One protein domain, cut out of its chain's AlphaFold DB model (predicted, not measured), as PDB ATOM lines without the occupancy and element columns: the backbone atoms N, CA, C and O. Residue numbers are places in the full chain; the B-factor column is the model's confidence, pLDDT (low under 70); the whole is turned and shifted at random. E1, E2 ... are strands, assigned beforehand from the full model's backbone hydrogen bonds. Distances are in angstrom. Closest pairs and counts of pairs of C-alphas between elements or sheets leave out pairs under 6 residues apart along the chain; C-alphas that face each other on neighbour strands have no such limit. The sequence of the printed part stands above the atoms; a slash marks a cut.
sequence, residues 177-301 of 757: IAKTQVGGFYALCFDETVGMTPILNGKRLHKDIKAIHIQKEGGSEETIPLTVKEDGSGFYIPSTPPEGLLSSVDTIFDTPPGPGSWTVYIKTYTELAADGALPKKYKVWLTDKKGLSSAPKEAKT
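What this domain is: This is residues 177 to 301 of the 757 residues of an uncharacterized protein of Treponema denticola US-Trep (UniProt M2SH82). With little regular structure, this is a small sandwich: the antiparallel sheets E1-E2-E5 and E4-E3-E6-E7 lie face to face, strands crossed at 37 degrees, with loop tips at Asn 201 and Asp 275 making its length. Of 125 printed residues, 44 are in seven named strands, E1 to E7 in chain order; the class is all strand. It is compact, radius of gyration of the C-alphas 14.8 A, spanning 54 by 28 by 24 A.

Where its parts are: E1, residues 177 to 179, begins at C-alpha (240.682, 124.182, 277.113). E2 is residues 185 to 191, E3 209 to 216, E4 221 to 225. E5, 263 to 271, 22.3 A long, bends by 52 degrees at residue 268. E6 is 281 to 288, 24.0 A. E7, 297 to 300, ends at C-alpha (247.295, 123.575, 281.689).

How they stand to each other: Within hydrogen-bond range are N 178 and O 187 in hairpin E1-E2, 2.9 A; N 188 and O 266 between E2 and E5, 2.8 A; N 214 and O 222 in hairpin E3-E4, 2.9 A; N 213 and O 285 between E3 and E6, 2.8 A; N 282 and O 299 in hairpin E6-E7, 2.8 A.

The domain as a whole: The farthest C-alphas, Asn 201 and Asp 275, are 53.8 A apart. The printed part has no cut. Links E2 to E3 and E4 to E5 are long, 17 and 37 residues. Residues 273 to 276 have pLDDT under 70.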
ATOM      1  N   ILE A 177     241.337 123.868 275.839       89.19
ATOM      2  CA  ILE A 177     240.682 124.182 277.113       89.19
ATOM      3  C   ILE A 177     239.340 124.867 276.844       89.19
ATOM      4  O   ILE A 177     239.267 125.848 276.107       89.19
ATOM      5  N   ALA A 178     238.293 124.392 277.505       90.62
ATOM      6  CA  ALA A 178     236.945 124.945 277.448       90.62
ATOM      7  C   ALA A 178     236.406 125.198 278.863       90.62
ATOM      8  O   ALA A 178     237.118 124.989 279.851       90.62
ATOM      9  N   LYS A 179     235.158 125.664 278.979       89.50
ATOM     10  CA  LYS A 179     234.462 125.768 280.269       89.50
ATOM     11  C   LYS A 179     233.269 124.833 280.313       89.50
ATOM     12  O   LYS A 179     232.614 124.573 279.304       89.50
ATOM     13  N   THR A 180     232.950 124.371 281.512       91.88
ATOM     14  CA  THR A 180     231.692 123.675 281.756       91.88
ATOM     15  C   THR A 180     230.514 124.625 281.537       91.88
ATOM     16  O   THR A 180     230.574 125.795 281.918       91.88
ATOM     17  N   GLN A 181     229.421 124.115 280.965       88.94
ATOM     18  CA  GLN A 181     228.185 124.893 280.774       88.94
ATOM     19  C   GLN A 181     227.513 125.254 282.109       88.94
ATOM     20  O   GLN A 181     226.783 126.235 282.218       88.94
ATOM     21  N   VAL A 182     227.786 124.460 283.151       83.25
ATOM     22  CA  VAL A 182     227.273 124.642 284.512       83.25
ATOM     23  C   VAL A 182     228.436 124.608 285.504       83.25
ATOM     24  O   VAL A 182     229.365 123.810 285.366       83.25
ATOM     25  N   GLY A 183     228.400 125.476 286.516       82.38
ATOM     26  CA  GLY A 183     229.342 125.473 287.642       82.38
ATOM     27  C   GLY A 183     230.660 126.225 287.426       82.38
ATOM     28  O   GLY A 183     231.355 126.468 288.401       82.38
ATOM     29  N   GLY A 184     230.995 126.635 286.196       86.50
ATOM     30  CA  GLY A 184     232.136 127.524 285.943       86.50
ATOM     31  C   GLY A 184     233.507 126.896 286.212       86.50
ATOM     32  O   GLY A 184     234.348 127.521 286.852       86.50
ATOM     33  N   PHE A 185     233.755 125.684 285.711       90.25
ATOM     34  CA  PHE A 185     235.050 124.998 285.802       90.25
ATOM     35  C   PHE A 185     235.733 124.913 284.435       90.25
ATOM     36  O   PHE A 185     235.059 124.926 283.403       90.25
ATOM     37  N   TYR A 186     237.059 124.761 284.409       91.38
ATOM     38  CA  TYR A 186     237.768 124.403 283.177       91.38
ATOM     39  C   TYR A 186     237.471 122.956 282.762       91.38
ATOM     40  O   TYR A 186     237.349 122.061 283.608       91.38
ATOM     41  N   ALA A 187     237.450 122.727 281.453       94.00
ATOM     42  CA  ALA A 187     237.358 121.420 280.823       94.00
ATOM     43  C   ALA A 187     238.516 121.208 279.834       94.00
ATOM     44  O   ALA A 187     238.944 122.155 279.173       94.00
ATOM     45  N   LEU A 188     239.020 119.978 279.736       95.38
ATOM     46  CA  LEU A 188     240.016 119.548 278.750       95.38
ATOM     47  C   LEU A 188     239.300 118.841 277.601       95.38
ATOM     48  O   LEU A 188     238.467 117.973 277.853       95.38
ATOM     49  N   CYS A 189     239.613 119.212 276.364       95.38
ATOM     50  CA  CYS A 189     238.919 118.747 275.166       95.38
ATOM     51  C   CYS A 189     239.924 118.236 274.138       95.38
ATOM     52  O   CYS A 189     240.890 118.940 273.853       95.38
ATOM     53  N   PHE A 190     239.689 117.070 273.549       95.75
ATOM     54  CA  PHE A 190     240.518 116.533 272.464       95.75
ATOM     55  C   PHE A 190     239.683 115.638 271.536       95.75
ATOM     56  O   PHE A 190     238.576 115.231 271.900       95.75
ATOM     57  N   ASP A 191     240.200 115.368 270.338       95.25
ATOM     58  CA  ASP A 191     239.559 114.533 269.316       95.25
ATOM     59  C   ASP A 191     240.520 113.428 268.879       95.25
ATOM     60  O   ASP A 191     241.528 113.680 268.220       95.25
ATOM     61  N   GLU A 192     240.179 112.187 269.226       95.69
ATOM     62  CA  GLU A 192     241.045 111.034 268.990       95.69
ATOM     63  C   GLU A 192     240.735 110.281 267.688       95.69
ATOM     64  O   GLU A 192     241.028 109.093 267.550       95.69
ATOM     65  N   THR A 193     240.146 110.957 266.697       94.81
ATOM     66  CA  THR A 193     239.798 110.347 265.403       94.81
ATOM     67  C   THR A 193     241.003 109.686 264.725       94.81
ATOM     68  O   THR A 193     240.881 108.582 264.187       94.81
ATOM     69  N   VAL A 194     242.183 110.316 264.771       93.88
ATOM     70  CA  VAL A 194     243.404 109.772 264.151       93.88
ATOM     71  C   VAL A 194     243.886 108.526 264.896       93.88
ATOM     72  O   VAL A 194     244.042 107.478 264.269       93.88
ATOM     73  N   GLY A 195     244.047 108.597 266.223       93.31
ATOM     74  CA  GLY A 195     244.485 107.463 267.043       93.31
ATOM     75  C   GLY A 195     243.534 106.266 266.979       93.31
ATOM     76  O   GLY A 195     243.971 105.118 267.023       93.31
ATOM     77  N   MET A 196     242.237 106.510 266.776       95.50
ATOM     78  CA  MET A 196     241.213 105.466 266.665       95.50
ATOM     79  C   MET A 196     240.984 104.963 265.229       95.50
ATOM     80  O   MET A 196     240.160 104.072 265.002       95.50
ATOM     81  N   THR A 197     241.712 105.480 264.235       94.50
ATOM     82  CA  THR A 197     241.598 105.048 262.831       94.50
ATOM     83  C   THR A 197     241.959 103.571 262.587       94.50
ATOM     84  O   THR A 197     241.236 102.940 261.810       94.50
ATOM     85  N   PRO A 198     242.991 102.969 263.218       94.38
ATOM     86  CA  PRO A 198     243.396 101.590 262.929       94.38
ATOM     87  C   PRO A 198     242.292 100.544 263.174       94.38
ATOM     88  O   PRO A 198     241.635 100.519 264.221       94.38
ATOM     89  N   ILE A 199     242.105  99.650 262.197       93.12
ATOM     90  CA  ILE A 199     241.117  98.560 262.214       93.12
ATOM     91  C   ILE A 199     241.832  97.221 262.056       93.12
ATOM     92  O   ILE A 199     242.712  97.059 261.215       93.12
ATOM     93  N   LEU A 200     241.384  96.243 262.835       93.12
ATOM     94  CA  LEU A 200     241.831  94.865 262.818       93.12
ATOM     95  C   LEU A 200     240.609  93.936 262.782       93.12
ATOM     96  O   LEU A 200     239.766  93.963 263.681       93.12
ATOM     97  N   ASN A 201     240.501  93.116 261.733       88.94
ATOM     98  CA  ASN A 201     239.409  92.150 261.535       88.94
ATOM     99  C   ASN A 201     238.004  92.769 261.696       88.94
ATOM    100  O   ASN A 201     237.140  92.230 262.386       88.94
ATOM    101  N   GLY A 202     237.798  93.948 261.095       90.00
ATOM    102  CA  GLY A 202     236.527  94.681 261.146       90.00
ATOM    103  C   GLY A 202     236.216  95.356 262.488       90.00
ATOM    104  O   GLY A 202     235.145  95.937 262.631       90.00
ATOM    105  N   LYS A 203     237.127  95.310 263.469       92.88
ATOM    106  CA  LYS A 203     236.996  95.973 264.777       92.88
ATOM    107  C   LYS A 203     238.110  97.000 264.972       92.88
ATOM    108  O   LYS A 203     239.173  96.881 264.376       92.88
ATOM    109  N   ARG A 204     237.895  98.005 265.822       94.25
ATOM    110  CA  ARG A 204     238.937  98.990 266.165       94.25
ATOM    111  C   ARG A 204     240.121  98.311 266.851       94.25
ATOM    112  O   ARG A 204     239.902  97.463 267.716       94.25
ATOM    113  N   LEU A 205     241.348  98.708 266.503       96.00
ATOM    114  CA  LEU A 205     242.560  98.212 267.165       96.00
ATOM    115  C   LEU A 205     242.525  98.494 268.669       96.00
ATOM    116  O   LEU A 205     242.877  97.628 269.444       96.00
ATOM    117  N   HIS A 206     242.002  99.645 269.084       96.38
ATOM    118  CA  HIS A 206     241.904 100.029 270.496       96.38
ATOM    119  C   HIS A 206     240.472  99.888 271.044       96.38
ATOM    120  O   HIS A 206     240.002 100.702 271.838       96.38
ATOM    121  N   LYS A 207     239.712  98.882 270.579       95.62
ATOM    122  CA  LYS A 207     238.317  98.639 271.018       95.62
ATOM    123  C   LYS A 207     238.184  98.338 272.519       95.62
ATOM    124  O   LYS A 207     237.080  98.315 273.053       95.62
ATOM    125  N   ASP A 208     239.285  97.995 273.167       96.06
ATOM    126  CA  ASP A 208     239.399  97.562 274.552       96.06
ATOM    127  C   ASP A 208     239.849  98.676 275.504       96.06
ATOM    128  O   ASP A 208     240.073  98.394 276.682       96.06
ATOM    129  N   ILE A 209     239.890  99.935 275.045       97.56
ATOM    130  CA  ILE A 209     239.957 101.106 275.931       97.56
ATOM    131  C   ILE A 209     238.865 100.990 277.006       97.56
ATOM    132  O   ILE A 209     237.704 100.670 276.720       97.56
ATOM    133  N   LYS A 210     239.265 101.215 278.259       96.75
ATOM    134  CA  LYS A 210     238.438 101.031 279.458       96.75
ATOM    135  C   LYS A 210     238.230 102.323 280.236       96.75
ATOM    136  O   LYS A 210     237.152 102.526 280.802       96.75
ATOM    137  N   ALA A 211     239.263 103.152 280.325       96.81
ATOM    138  CA  ALA A 211     239.219 104.353 281.137       96.81
ATOM    139  C   ALA A 211     240.129 105.448 280.594       96.81
ATOM    140  O   ALA A 211     241.140 105.182 279.938       96.81
ATOM    141  N   ILE A 212     239.769 106.674 280.947       97.19
ATOM    142  CA  ILE A 212     240.613 107.852 280.840       97.19
ATOM    143  C   ILE A 212     240.988 108.324 282.237       97.19
ATOM    144  O   ILE A 212     240.172 108.293 283.156       97.19
ATOM    145  N   HIS A 213     242.227 108.758 282.389       97.06
ATOM    146  CA  HIS A 213     242.770 109.226 283.652       97.06
ATOM    147  C   HIS A 213     243.097 110.698 283.558       97.06
ATOM    148  O   HIS A 213     243.589 111.163 282.528       97.06
ATOM    149  N   ILE A 214     242.847 111.420 284.640       96.75
ATOM    150  CA  ILE A 214     243.230 112.815 284.795       96.75
ATOM    151  C   ILE A 214     243.888 113.006 286.158       96.75
ATOM    152  O   ILE A 214     243.381 112.571 287.186       96.75
ATOM    153  N   GLN A 215     245.034 113.680 286.176       96.38
ATOM    154  CA  GLN A 215     245.746 113.986 287.410       96.38
ATOM    155  C   GLN A 215     246.192 115.442 287.422       96.38
ATOM    156  O   GLN A 215     246.939 115.885 286.549       96.38
ATOM    157  N   LYS A 216     245.772 116.179 288.450       94.62
ATOM    158  CA  LYS A 216     246.275 117.525 288.744       94.62
ATOM    159  C   LYS A 216     247.660 117.443 289.390       94.62
ATOM    160  O   LYS A 216     247.892 116.591 290.241       94.62
ATOM    161  N   GLU A 217     248.568 118.355 289.048       92.44
ATOM    162  CA  GLU A 217     249.895 118.438 289.684       92.44
ATOM    163  C   GLU A 217     249.771 118.562 291.217       92.44
ATOM    164  O   GLU A 217     249.129 119.485 291.725       92.44
ATOM    165  N   GLY A 218     250.363 117.606 291.942       89.31
ATOM    166  CA  GLY A 218     250.282 117.505 293.405       89.31
ATOM    167  C   GLY A 218     248.951 116.969 293.957       89.31
ATOM    168  O   GLY A 218     248.763 116.992 295.171       89.31
ATOM    169  N   GLY A 219     248.031 116.519 293.098       90.38
ATOM    170  CA  GLY A 219     246.744 115.922 293.468       90.38
ATOM    171  C   GLY A 219     246.674 114.410 293.229       90.38
ATOM    172  O   GLY A 219     247.596 113.801 292.682       90.38
ATOM    173  N   SER A 220     245.556 113.808 293.638       91.81
ATOM    174  CA  SER A 220     245.230 112.413 293.333       91.81
ATOM    175  C   SER A 220     244.865 112.229 291.859       91.81
ATOM    176  O   SER A 220     244.406 113.159 291.195       91.81
ATOM    177  N   GLU A 221     245.086 111.018 291.359       94.38
ATOM    178  CA  GLU A 221     244.582 110.566 290.064       94.38
ATOM    179  C   GLU A 221     243.074 110.304 290.145       94.38
ATOM    180  O   GLU A 221     242.590 109.724 291.119       94.38
ATOM    181  N   GLU A 222     242.343 110.731 289.120       95.00
ATOM    182  CA  GLU A 222     240.937 110.405 288.907       95.00
ATOM    183  C   GLU A 222     240.818 109.504 287.673       95.00
ATOM    184  O   GLU A 222     241.252 109.869 286.577       95.00
ATOM    185  N   THR A 223     240.204 108.333 287.849       96.00
ATOM    186  CA  THR A 223     239.934 107.375 286.773       96.00
ATOM    187  C   THR A 223     238.468 107.457 286.365       96.00
ATOM    188  O   THR A 223     237.574 107.144 287.153       96.00
ATOM    189  N   ILE A 224     238.212 107.828 285.115       95.88
ATOM    190  CA  ILE A 224     236.871 108.003 284.556       95.88
ATOM    191  C   ILE A 224     236.606 106.868 283.553       95.88
ATOM    192  O   ILE A 224     237.389 106.686 282.614       95.88
ATOM    193  N   PRO A 225     235.516 106.091 283.700       95.44
ATOM    194  CA  PRO A 225     235.149 105.074 282.721       95.44
ATOM    195  C   PRO A 225     234.920 105.683 281.332       95.44
ATOM    196  O   PRO A 225     234.094 106.581 281.166       95.44
ATOM    197  N   LEU A 226     235.623 105.161 280.326       96.19
ATOM    198  CA  LEU A 226     235.500 105.566 278.927       96.19
ATOM    199  C   LEU A 226     235.742 104.335 278.059       96.19
ATOM    200  O   LEU A 226     236.825 103.763 278.086       96.19
ATOM    201  N   THR A 227     234.731 103.907 277.309       95.94
ATOM    202  CA  THR A 227     234.799 102.684 276.493       95.94
ATOM    203  C   THR A 227     234.487 102.985 275.037       95.94
ATOM    204  O   THR A 227     233.884 104.009 274.722       95.94
ATOM    205  N   VAL A 228     234.895 102.096 274.134       96.44
ATOM    206  CA  VAL A 228     234.489 102.151 272.725       96.44
ATOM    207  C   VAL A 228     233.123 101.481 272.571       96.44
ATOM    208  O   VAL A 228     232.883 100.425 273.157       96.44
ATOM    209  N   LYS A 229     232.223 102.086 271.786       94.94
ATOM    210  CA  LYS A 229     230.910 101.507 271.459       94.94
ATOM    211  C   LYS A 229     231.062 100.128 270.815       94.94
ATOM    212  O   LYS A 229     232.030  99.876 270.098       94.94
ATOM    213  N   GLU A 230     230.074  99.255 271.011       91.12
ATOM    214  CA  GLU A 230     230.099  97.886 270.470       91.12
ATOM    215  C   GLU A 230     230.216  97.840 268.937       91.12
ATOM    216  O   GLU A 230     230.886  96.962 268.395       91.12
ATOM    217  N   ASP A 231     229.624  98.817 268.246       91.88
ATOM    218  CA  ASP A 231     229.697  98.980 266.789       91.88
ATOM    219  C   ASP A 231     231.021  99.605 266.297       91.88
ATOM    220  O   ASP A 231     231.244  99.727 265.093       91.88
ATOM    221  N   GLY A 232     231.910 100.018 267.208       92.19
ATOM    222  CA  GLY A 232     233.184 100.665 266.894       92.19
ATOM    223  C   GLY A 232     233.061 102.071 266.295       92.19
ATOM    224  O   GLY A 232     234.044 102.574 265.733       92.19
ATOM    225  N   SER A 233     231.882 102.700 266.386       92.88
ATOM    226  CA  SER A 233     231.587 103.998 265.763       92.88
ATOM    227  C   SER A 233     232.122 105.203 266.534       92.88
ATOM    228  O   SER A 233     232.152 106.295 265.970       92.88
ATOM    229  N   GLY A 234     232.533 105.031 267.794       95.75
ATOM    230  CA  GLY A 234     233.028 106.109 268.651       95.75
ATOM    231  C   GLY A 234     233.220 105.694 270.109       95.75
ATOM    232  O   GLY A 234     232.972 104.540 270.475       95.75
ATOM    233  N   PHE A 235     233.601 106.646 270.957       95.75
ATOM    234  CA  PHE A 235     233.529 106.487 272.407       95.75
ATOM    235  C   PHE A 235     232.071 106.462 272.878       95.75
ATOM    236  O   PHE A 235     231.193 107.140 272.338       95.75
ATOM    237  N   TYR A 236     231.796 105.658 273.899       92.94
ATOM    238  CA  TYR A 236     230.501 105.604 274.557       92.94
ATOM    239  C   TYR A 236     230.413 106.705 275.619       92.94
ATOM    240  O   TYR A 236     231.000 106.595 276.693       92.94
ATOM    241  N   ILE A 237     229.655 107.758 275.306       89.81
ATOM    242  CA  ILE A 237     229.301 108.835 276.234       89.81
ATOM    243  C   ILE A 237     227.786 108.731 276.481       89.81
ATOM    244  O   ILE A 237     227.009 109.038 275.574       89.81
ATOM    245  N   PRO A 238     227.341 108.243 277.654       85.31
ATOM    246  CA  PRO A 238     225.917 108.115 277.952       85.31
ATOM    247  C   PRO A 238     225.242 109.489 278.070       85.31
ATOM    248  O   PRO A 238     225.895 110.495 278.347       85.31
ATOM    249  N   SER A 239     223.913 109.529 277.915       84.25
ATOM    250  CA  SER A 239     223.112 110.760 278.066       84.25
ATOM    251  C   SER A 239     223.268 111.413 279.443       84.25
ATOM    252  O   SER A 239     223.148 112.629 279.569       84.25
ATOM    253  N   THR A 240     223.567 110.611 280.465       87.19
ATOM    254  CA  THR A 240     224.057 111.062 281.768       87.19
ATOM    255  C   THR A 240     225.504 110.596 281.921       87.19
ATOM    256  O   THR A 240     225.721 109.440 282.292       87.19
ATOM    257  N   PRO A 241     226.493 111.447 281.591       87.50
ATOM    258  CA  PRO A 241     227.904 111.095 281.691       87.50
ATOM    259  C   PRO A 241     228.304 110.704 283.124       87.50
ATOM    260  O   PRO A 241     227.743 111.253 284.079       87.50
ATOM    261  N   PRO A 242     229.273 109.785 283.297       89.56
ATOM    262  CA  PRO A 242     229.891 109.559 284.597       89.56
ATOM    263  C   PRO A 242     230.534 110.848 285.116       89.56
ATOM    264  O   PRO A 242     230.886 111.745 284.345       89.56
ATOM    265  N   GLU A 243     230.710 110.927 286.433       89.56
ATOM    266  CA  GLU A 243     231.384 112.060 287.056       89.56
ATOM    267  C   GLU A 243     232.771 112.298 286.418       89.56
ATOM    268  O   GLU A 243     233.511 111.358 286.136       89.56
ATOM    269  N   GLY A 244     233.083 113.564 286.118       90.31
ATOM    270  CA  GLY A 244     234.301 113.968 285.410       90.31
ATOM    271  C   GLY A 244     234.176 114.024 283.880       90.31
ATOM    272  O   GLY A 244     234.898 114.803 283.260       90.31
ATOM    273  N   LEU A 245     233.240 113.299 283.255       93.75
ATOM    274  CA  LEU A 245     233.006 113.335 281.802       93.75
ATOM    275  C   LEU A 245     231.887 114.326 281.441       93.75
ATOM    276  O   LEU A 245     230.913 114.473 282.177       93.75
ATOM    277  N   LEU A 246     232.004 115.013 280.304       92.31
ATOM    278  CA  LEU A 246     231.032 116.014 279.853       92.31
ATOM    279  C   LEU A 246     230.483 115.656 278.466       92.31
ATOM    280  O   LEU A 246     231.214 115.182 277.600       92.31
ATOM    281  N   SER A 247     229.195 115.920 278.240       90.06
ATOM    282  CA  SER A 247     228.542 115.780 276.927       90.06
ATOM    283  C   SER A 247     228.734 117.007 276.033       90.06
ATOM    284  O   SER A 247     228.658 116.912 274.810       90.06
ATOM    285  N   SER A 248     228.974 118.165 276.644       90.88
ATOM    286  CA  SER A 248     229.127 119.453 275.978       90.88
ATOM    287  C   SER A 248     229.929 120.415 276.848       90.88
ATOM    288  O   SER A 248     229.975 120.313 278.078       90.88
ATOM    289  N   VAL A 249     230.556 121.378 276.187       93.56
ATOM    290  CA  VAL A 249     231.343 122.446 276.799       93.56
ATOM    291  C   VAL A 249     231.034 123.754 276.092       93.56
ATOM    292  O   VAL A 249     230.687 123.762 274.912       93.56
ATOM    293  N   ASP A 250     231.196 124.865 276.799       89.50
ATOM    294  CA  ASP A 250     231.176 126.174 276.165       89.50
ATOM    295  C   ASP A 250     232.601 126.596 275.815       89.50
ATOM    296  O   ASP A 250     233.566 126.337 276.544       89.50
ATOM    297  N   THR A 251     232.725 127.322 274.712       85.31
ATOM    298  CA  THR A 251     233.994 127.933 274.323       85.31
ATOM    299  C   THR A 251     234.389 128.999 275.348       85.31
ATOM    300  O   THR A 251     233.563 129.820 275.753       85.31
ATOM    301  N   ILE A 252     235.660 129.001 275.767       76.31
ATOM    302  CA  ILE A 252     236.246 130.154 276.468       76.31
ATOM    303  C   ILE A 252     236.974 131.048 275.455       76.31
ATOM    304  O   ILE A 252     236.774 132.260 275.459       76.31
ATOM    305  N   PHE A 253     237.812 130.461 274.595       71.00
ATOM    306  CA  PHE A 253     238.633 131.191 273.621       71.00
ATOM    307  C   PHE A 253     238.837 130.395 272.331       71.00
ATOM    308  O   PHE A 253     238.305 130.792 271.299       71.00
ATOM    309  N   ASP A 254     239.573 129.283 272.396       70.38
ATOM    310  CA  ASP A 254     239.789 128.391 271.262       70.38
ATOM    311  C   ASP A 254     238.550 127.522 271.106       70.38
ATOM    312  O   ASP A 254     238.029 127.003 272.098       70.38
ATOM    313  N   THR A 255     238.055 127.392 269.875       81.50
ATOM    314  CA  THR A 255     236.923 126.515 269.588       81.50
ATOM    315  C   THR A 255     237.353 125.083 269.906       81.50
ATOM    316  O   THR A 255     238.224 124.559 269.208       81.50
ATOM    317  N   PRO A 256     236.802 124.448 270.960       87.00
ATOM    318  CA  PRO A 256     237.121 123.060 271.244       87.00
ATOM    319  C   PRO A 256     236.652 122.192 270.069       87.00
ATOM    320  O   PRO A 256     235.737 122.601 269.342       87.00
ATOM    321  N   PRO A 257     237.237 120.996 269.876       88.69
ATOM    322  CA  PRO A 257     236.727 120.058 268.885       88.69
ATOM    323  C   PRO A 257     235.222 119.879 269.081       88.69
ATOM    324  O   PRO A 257     234.748 119.734 270.212       88.69
ATOM    325  N   GLY A 258     234.468 119.952 267.982       85.69
ATOM    326  CA  GLY A 258     233.018 119.785 268.014       85.69
ATOM    327  C   GLY A 258     232.627 118.393 268.527       85.69
ATOM    328  O   GLY A 258     233.452 117.474 268.494       85.69
ATOM    329  N   PRO A 259     231.384 118.212 269.005       84.88
ATOM    330  CA  PRO A 259     230.920 116.906 269.446       84.88
ATOM    331  C   PRO A 259     230.987 115.937 268.264       84.88
ATOM    332  O   PRO A 259     230.355 116.144 267.228       84.88
ATOM    333  N   GLY A 260     231.790 114.895 268.424       85.94
ATOM    334  CA  GLY A 260     232.096 113.918 267.394       85.94
ATOM    335  C   GLY A 260     232.245 112.533 268.002       85.94
ATOM    336  O   GLY A 260     232.245 112.361 269.221       85.94
ATOM    337  N   SER A 261     232.371 111.527 267.140       91.75
ATOM    338  CA  SER A 261     232.485 110.127 267.556       91.75
ATOM    339  C   SER A 261     233.635 109.857 268.528       91.75
ATOM    340  O   SER A 261     233.506 108.990 269.388       91.75
ATOM    341  N   TRP A 262     234.748 110.579 268.393       95.38
ATOM    342  CA  TRP A 262     235.973 110.374 269.174       95.38
ATOM    343  C   TRP A 262     236.354 111.589 270.019       95.38
ATOM    344  O   TRP A 262     237.463 111.653 270.548       95.38
ATOM    345  N   THR A 263     235.433 112.542 270.159       95.31
ATOM    346  CA  THR A 263     235.642 113.743 270.961       95.31
ATOM    347  C   THR A 263     235.401 113.438 272.430       95.31
ATOM    348  O   THR A 263     234.396 112.822 272.790       95.31
ATOM    349  N   VAL A 264     236.302 113.902 273.292       95.94
ATOM    350  CA  VAL A 264     236.203 113.732 274.743       95.94
ATOM    351  C   VAL A 264     236.312 115.086 275.429       95.94
ATOM    352  O   VAL A 264     237.187 115.890 275.108       95.94
ATOM    353  N   TYR A 265     235.437 115.315 276.410       95.69
ATOM    354  CA  TYR A 265     235.438 116.496 277.266       95.69
ATOM    355  C   TYR A 265     235.540 116.074 278.736       95.69
ATOM    356  O   TYR A 265     234.664 115.374 279.244       95.69
ATOM    357  N   ILE A 266     236.590 116.515 279.429       95.38
ATOM    358  CA  ILE A 266     236.871 116.147 280.825       95.38
ATOM    359  C   ILE A 266     236.797 117.379 281.721       95.38
ATOM    360  O   ILE A 266     237.469 118.377 281.463       95.38
ATOM    361  N   LYS A 267     236.034 117.317 282.811       93.44
ATOM    362  CA  LYS A 267     235.981 118.351 283.853       93.44
ATOM    363  C   LYS A 267     237.241 118.301 284.725       93.44
ATOM    364  O   LYS A 267     237.638 117.245 285.187       93.44
ATOM    365  N   THR A 268     237.838 119.459 285.015       90.50
ATOM    366  CA  THR A 268     239.090 119.549 285.804       90.50
ATOM    367  C   THR A 268     238.901 119.917 287.280       90.50
ATOM    368  O   THR A 268     239.888 120.021 288.012       90.50
ATOM    369  N   TYR A 269     237.665 120.229 287.693       87.75
ATOM    370  CA  TYR A 269     237.286 120.794 289.004       87.75
ATOM    371  C   TYR A 269     238.056 122.053 289.440       87.75
ATOM    372  O   TYR A 269     237.865 122.550 290.547       87.75
ATOM    373  N   THR A 270     238.892 122.624 288.571       87.06
ATOM    374  CA  THR A 270     239.480 123.942 288.787       87.06
ATOM    375  C   THR A 270     238.498 124.981 288.271       87.06
ATOM    376  O   THR A 270     238.159 124.982 287.086       87.06
ATOM    377  N   GLU A 271     238.012 125.827 289.177       86.69
ATOM    378  CA  GLU A 271     237.135 126.950 288.845       86.69
ATOM    379  C   GLU A 271     237.805 127.875 287.826       86.69
ATOM    380  O   GLU A 271     239.034 128.028 287.811       86.69
ATOM    381  N   LEU A 272     236.996 128.507 286.978       80.12
ATOM    382  CA  LEU A 272     237.464 129.580 286.112       80.12
ATOM    383  C   LEU A 272     238.091 130.671 286.986       80.12
ATOM    384  O   LEU A 272     237.493 131.189 287.924       80.12
ATOM    385  N   ALA A 273     239.351 130.956 286.697       69.00
ATOM    386  CA  ALA A 273     240.257 131.665 287.583       69.00
ATOM    387  C   ALA A 273     239.820 133.119 287.859       69.00
ATOM    388  O   ALA A 273     239.908 133.971 286.972       69.00
ATOM    389  N   ALA A 274     239.449 133.408 289.112       66.44
ATOM    390  CA  ALA A 274     239.312 134.764 289.648       66.44
ATOM    391  C   ALA A 274     240.680 135.478 289.783       66.44
ATOM    392  O   ALA A 274     241.736 134.856 289.636       66.44
ATOM    393  N   ASP A 275     240.658 136.789 290.067       58.97
ATOM    394  CA  ASP A 275     241.842 137.662 290.153       58.97
ATOM    395  C   ASP A 275     243.052 136.999 290.849       58.97
ATOM    396  O   ASP A 275     243.024 136.713 292.047       58.97
ATOM    397  N   GLY A 276     244.151 136.829 290.106       59.81
ATOM    398  CA  GLY A 276     245.445 136.381 290.632       59.81
ATOM    399  C   GLY A 276     245.683 134.868 290.661       59.81
ATOM    400  O   GLY A 276     246.737 134.440 291.132       59.81
ATOM    401  N   ALA A 277     244.765 134.052 290.136       72.44
ATOM    402  CA  ALA A 277     244.960 132.605 290.051       72.44
ATOM    403  C   ALA A 277     246.061 132.190 289.048       72.44
ATOM    404  O   ALA A 277     246.212 132.751 287.960       72.44
ATOM    405  N   LEU A 278     246.837 131.170 289.432       75.06
ATOM    406  CA  LEU A 278     247.885 130.561 288.608       75.06
ATOM    407  C   LEU A 278     247.329 129.393 287.772       75.06
ATOM    408  O   LEU A 278     246.514 128.628 288.305       75.06
ATOM    409  N   PRO A 279     247.818 129.188 286.529       82.75
ATOM    410  CA  PRO A 279     247.543 127.984 285.746       82.75
ATOM    411  C   PRO A 279     247.788 126.703 286.549       82.75
ATOM    412  O   PRO A 279     248.799 126.577 287.243       82.75
ATOM    413  N   LYS A 280     246.886 125.729 286.430       87.31
ATOM    414  CA  LYS A 280     247.016 124.403 287.043       87.31
ATOM    415  C   LYS A 280     247.380 123.392 285.968       87.31
ATOM    416  O   LYS A 280     246.719 123.346 284.933       87.31
ATOM    417  N   LYS A 281     248.437 122.611 286.201       92.25
ATOM    418  CA  LYS A 281     248.863 121.557 285.276       92.25
ATOM    419  C   LYS A 281     248.093 120.267 285.528       92.25
ATOM    420  O   LYS A 281     247.811 119.927 286.678       92.25
ATOM    421  N   TYR A 282     247.825 119.560 284.443       94.88
ATOM    422  CA  TYR A 282     247.146 118.278 284.397       94.88
ATOM    423  C   TYR A 282     247.919 117.311 283.509       94.88
ATOM    424  O   TYR A 282     248.526 117.730 282.524       94.88
ATOM    425  N   LYS A 283     247.862 116.026 283.843       97.06
ATOM    426  CA  LYS A 283     248.231 114.918 282.961       97.06
ATOM    427  C   LYS A 283     246.977 114.132 282.617       97.06
ATOM    428  O   LYS A 283     246.154 113.915 283.505       97.06
ATOM    429  N   VAL A 284     246.847 113.733 281.357       97.62
ATOM    430  CA  VAL A 284     245.725 112.931 280.856       97.62
ATOM    431  C   VAL A 284     246.264 111.751 280.055       97.62
ATOM    432  O   VAL A 284     247.191 111.928 279.266       97.62
ATOM    433  N   TRP A 285     245.722 110.553 280.257       97.88
ATOM    434  CA  TRP A 285     246.091 109.358 279.487       97.88
ATOM    435  C   TRP A 285     244.944 108.353 279.415       97.88
ATOM    436  O   TRP A 285     244.021 108.377 280.230       97.88
ATOM    437  N   LEU A 286     245.002 107.463 278.429       98.19
ATOM    438  CA  LEU A 286     244.041 106.380 278.236       98.19
ATOM    439  C   LEU A 286     244.611 105.068 278.768       98.19
ATOM    440  O   LEU A 286     245.816 104.839 278.682       98.19
ATOM    441  N   THR A 287     243.736 104.188 279.258       97.94
ATOM    442  CA  THR A 287     244.085 102.799 279.591       97.94
ATOM    443  C   THR A 287     243.109 101.797 278.996       97.94
ATOM    444  O   THR A 287     241.909 102.071 278.875       97.94
ATOM    445  N   ASP A 288     243.622 100.623 278.645       97.50
ATOM    446  CA  ASP A 288     242.824  99.491 278.176       97.50
ATOM    447  C   ASP A 288     242.360  98.565 279.320       97.50
ATOM    448  O   ASP A 288     242.581  98.810 280.511       97.50
ATOM    449  N   LYS A 289     241.674  97.474 278.967       96.38
ATOM    450  CA  LYS A 289     241.185  96.469 279.927       96.38
ATOM    451  C   LYS A 289     242.295  95.708 280.653       96.38
ATOM    452  O   LYS A 289     242.034  95.209 281.751       96.38
ATOM    453  N   LYS A 290     243.487  95.619 280.065       95.88
ATOM    454  CA  LYS A 290     244.666  94.924 280.598       95.88
ATOM    455  C   LYS A 290     245.590  95.849 281.394       95.88
ATOM    456  O   LYS A 290     246.505  95.349 282.041       95.88
ATOM    457  N   GLY A 291     245.307  97.151 281.423       95.75
ATOM    458  CA  GLY A 291     246.068  98.158 282.162       95.75
ATOM    459  C   GLY A 291     247.185  98.815 281.354       95.75
ATOM    460  O   GLY A 291     247.973  99.556 281.936       95.75
ATOM    461  N   LEU A 292     247.266  98.582 280.039       97.69
ATOM    462  CA  LEU A 292     248.244  99.270 279.196       97.69
ATOM    463  C   LEU A 292     247.826 100.724 279.017       97.69
ATOM    464  O   LEU A 292     246.638 101.019 278.876       97.69
ATOM    465  N   SER A 293     248.802 101.627 279.011       97.56
ATOM    466  CA  SER A 293     248.590 103.071 279.044       97.56
ATOM    467  C   SER A 293     249.165 103.765 277.817       97.56
ATOM    468  O   SER A 293     250.260 103.436 277.361       97.56
ATOM    469  N   SER A 294     248.485 104.806 277.341       97.69
ATOM    470  CA  SER A 294     249.119 105.796 276.466       97.69
ATOM    471  C   SER A 294     250.192 106.586 277.230       97.69
ATOM    472  O   SER A 294     250.199 106.613 278.467       97.69
ATOM    473  N   ALA A 295     251.070 107.292 276.515       96.56
ATOM    474  CA  ALA A 295     251.908 108.306 277.150       96.56
ATOM    475  C   ALA A 295     251.020 109.414 277.769       96.56
ATOM    476  O   ALA A 295     250.036 109.820 277.138       96.56
ATOM    477  N   PRO A 296     251.328 109.919 278.981       96.50
ATOM    478  CA  PRO A 296     250.596 111.039 279.562       96.50
ATOM    479  C   PRO A 296     250.770 112.330 278.764       96.50
ATOM    480  O   PRO A 296     251.888 112.813 278.583       96.50
ATOM    481  N   LYS A 297     249.654 112.931 278.352       97.06
ATOM    482  CA  LYS A 297     249.605 114.246 277.707       97.06
ATOM    483  C   LYS A 297     249.432 115.331 278.762       97.06
ATOM    484  O   LYS A 297     248.527 115.266 279.594       97.06
ATOM    485  N   GLU A 298     250.301 116.337 278.738       96.06
ATOM    486  CA  GLU A 298     250.195 117.478 279.647       96.06
ATOM    487  C   GLU A 298     249.219 118.539 279.124       96.06
ATOM    488  O   GLU A 298     249.243 118.907 277.950       96.06
ATOM    489  N   ALA A 299     248.408 119.091 280.024       91.56
ATOM    490  CA  ALA A 299     247.543 120.241 279.784       91.56
ATOM    491  C   ALA A 299     247.668 121.259 280.923       91.56
ATOM    492  O   ALA A 299     248.072 120.927 282.040       91.56
ATOM    493  N   LYS A 300     247.317 122.522 280.665       88.06
ATOM    494  CA  LYS A 300     247.295 123.575 281.689       88.06
ATOM    495  C   LYS A 300     246.003 124.369 281.590       88.06
ATOM    496  O   LYS A 300     245.648 124.812 280.502       88.06
ATOM    497  N   THR A 301     245.327 124.589 282.717       86.00
ATOM    498  CA  THR A 301     244.222 125.557 282.771       86.00
ATOM    499  C   THR A 301     244.747 126.957 282.491       86.00
ATOM    500  O   THR A 301     245.953 127.213 282.548       86.00
TER     501      THR A 301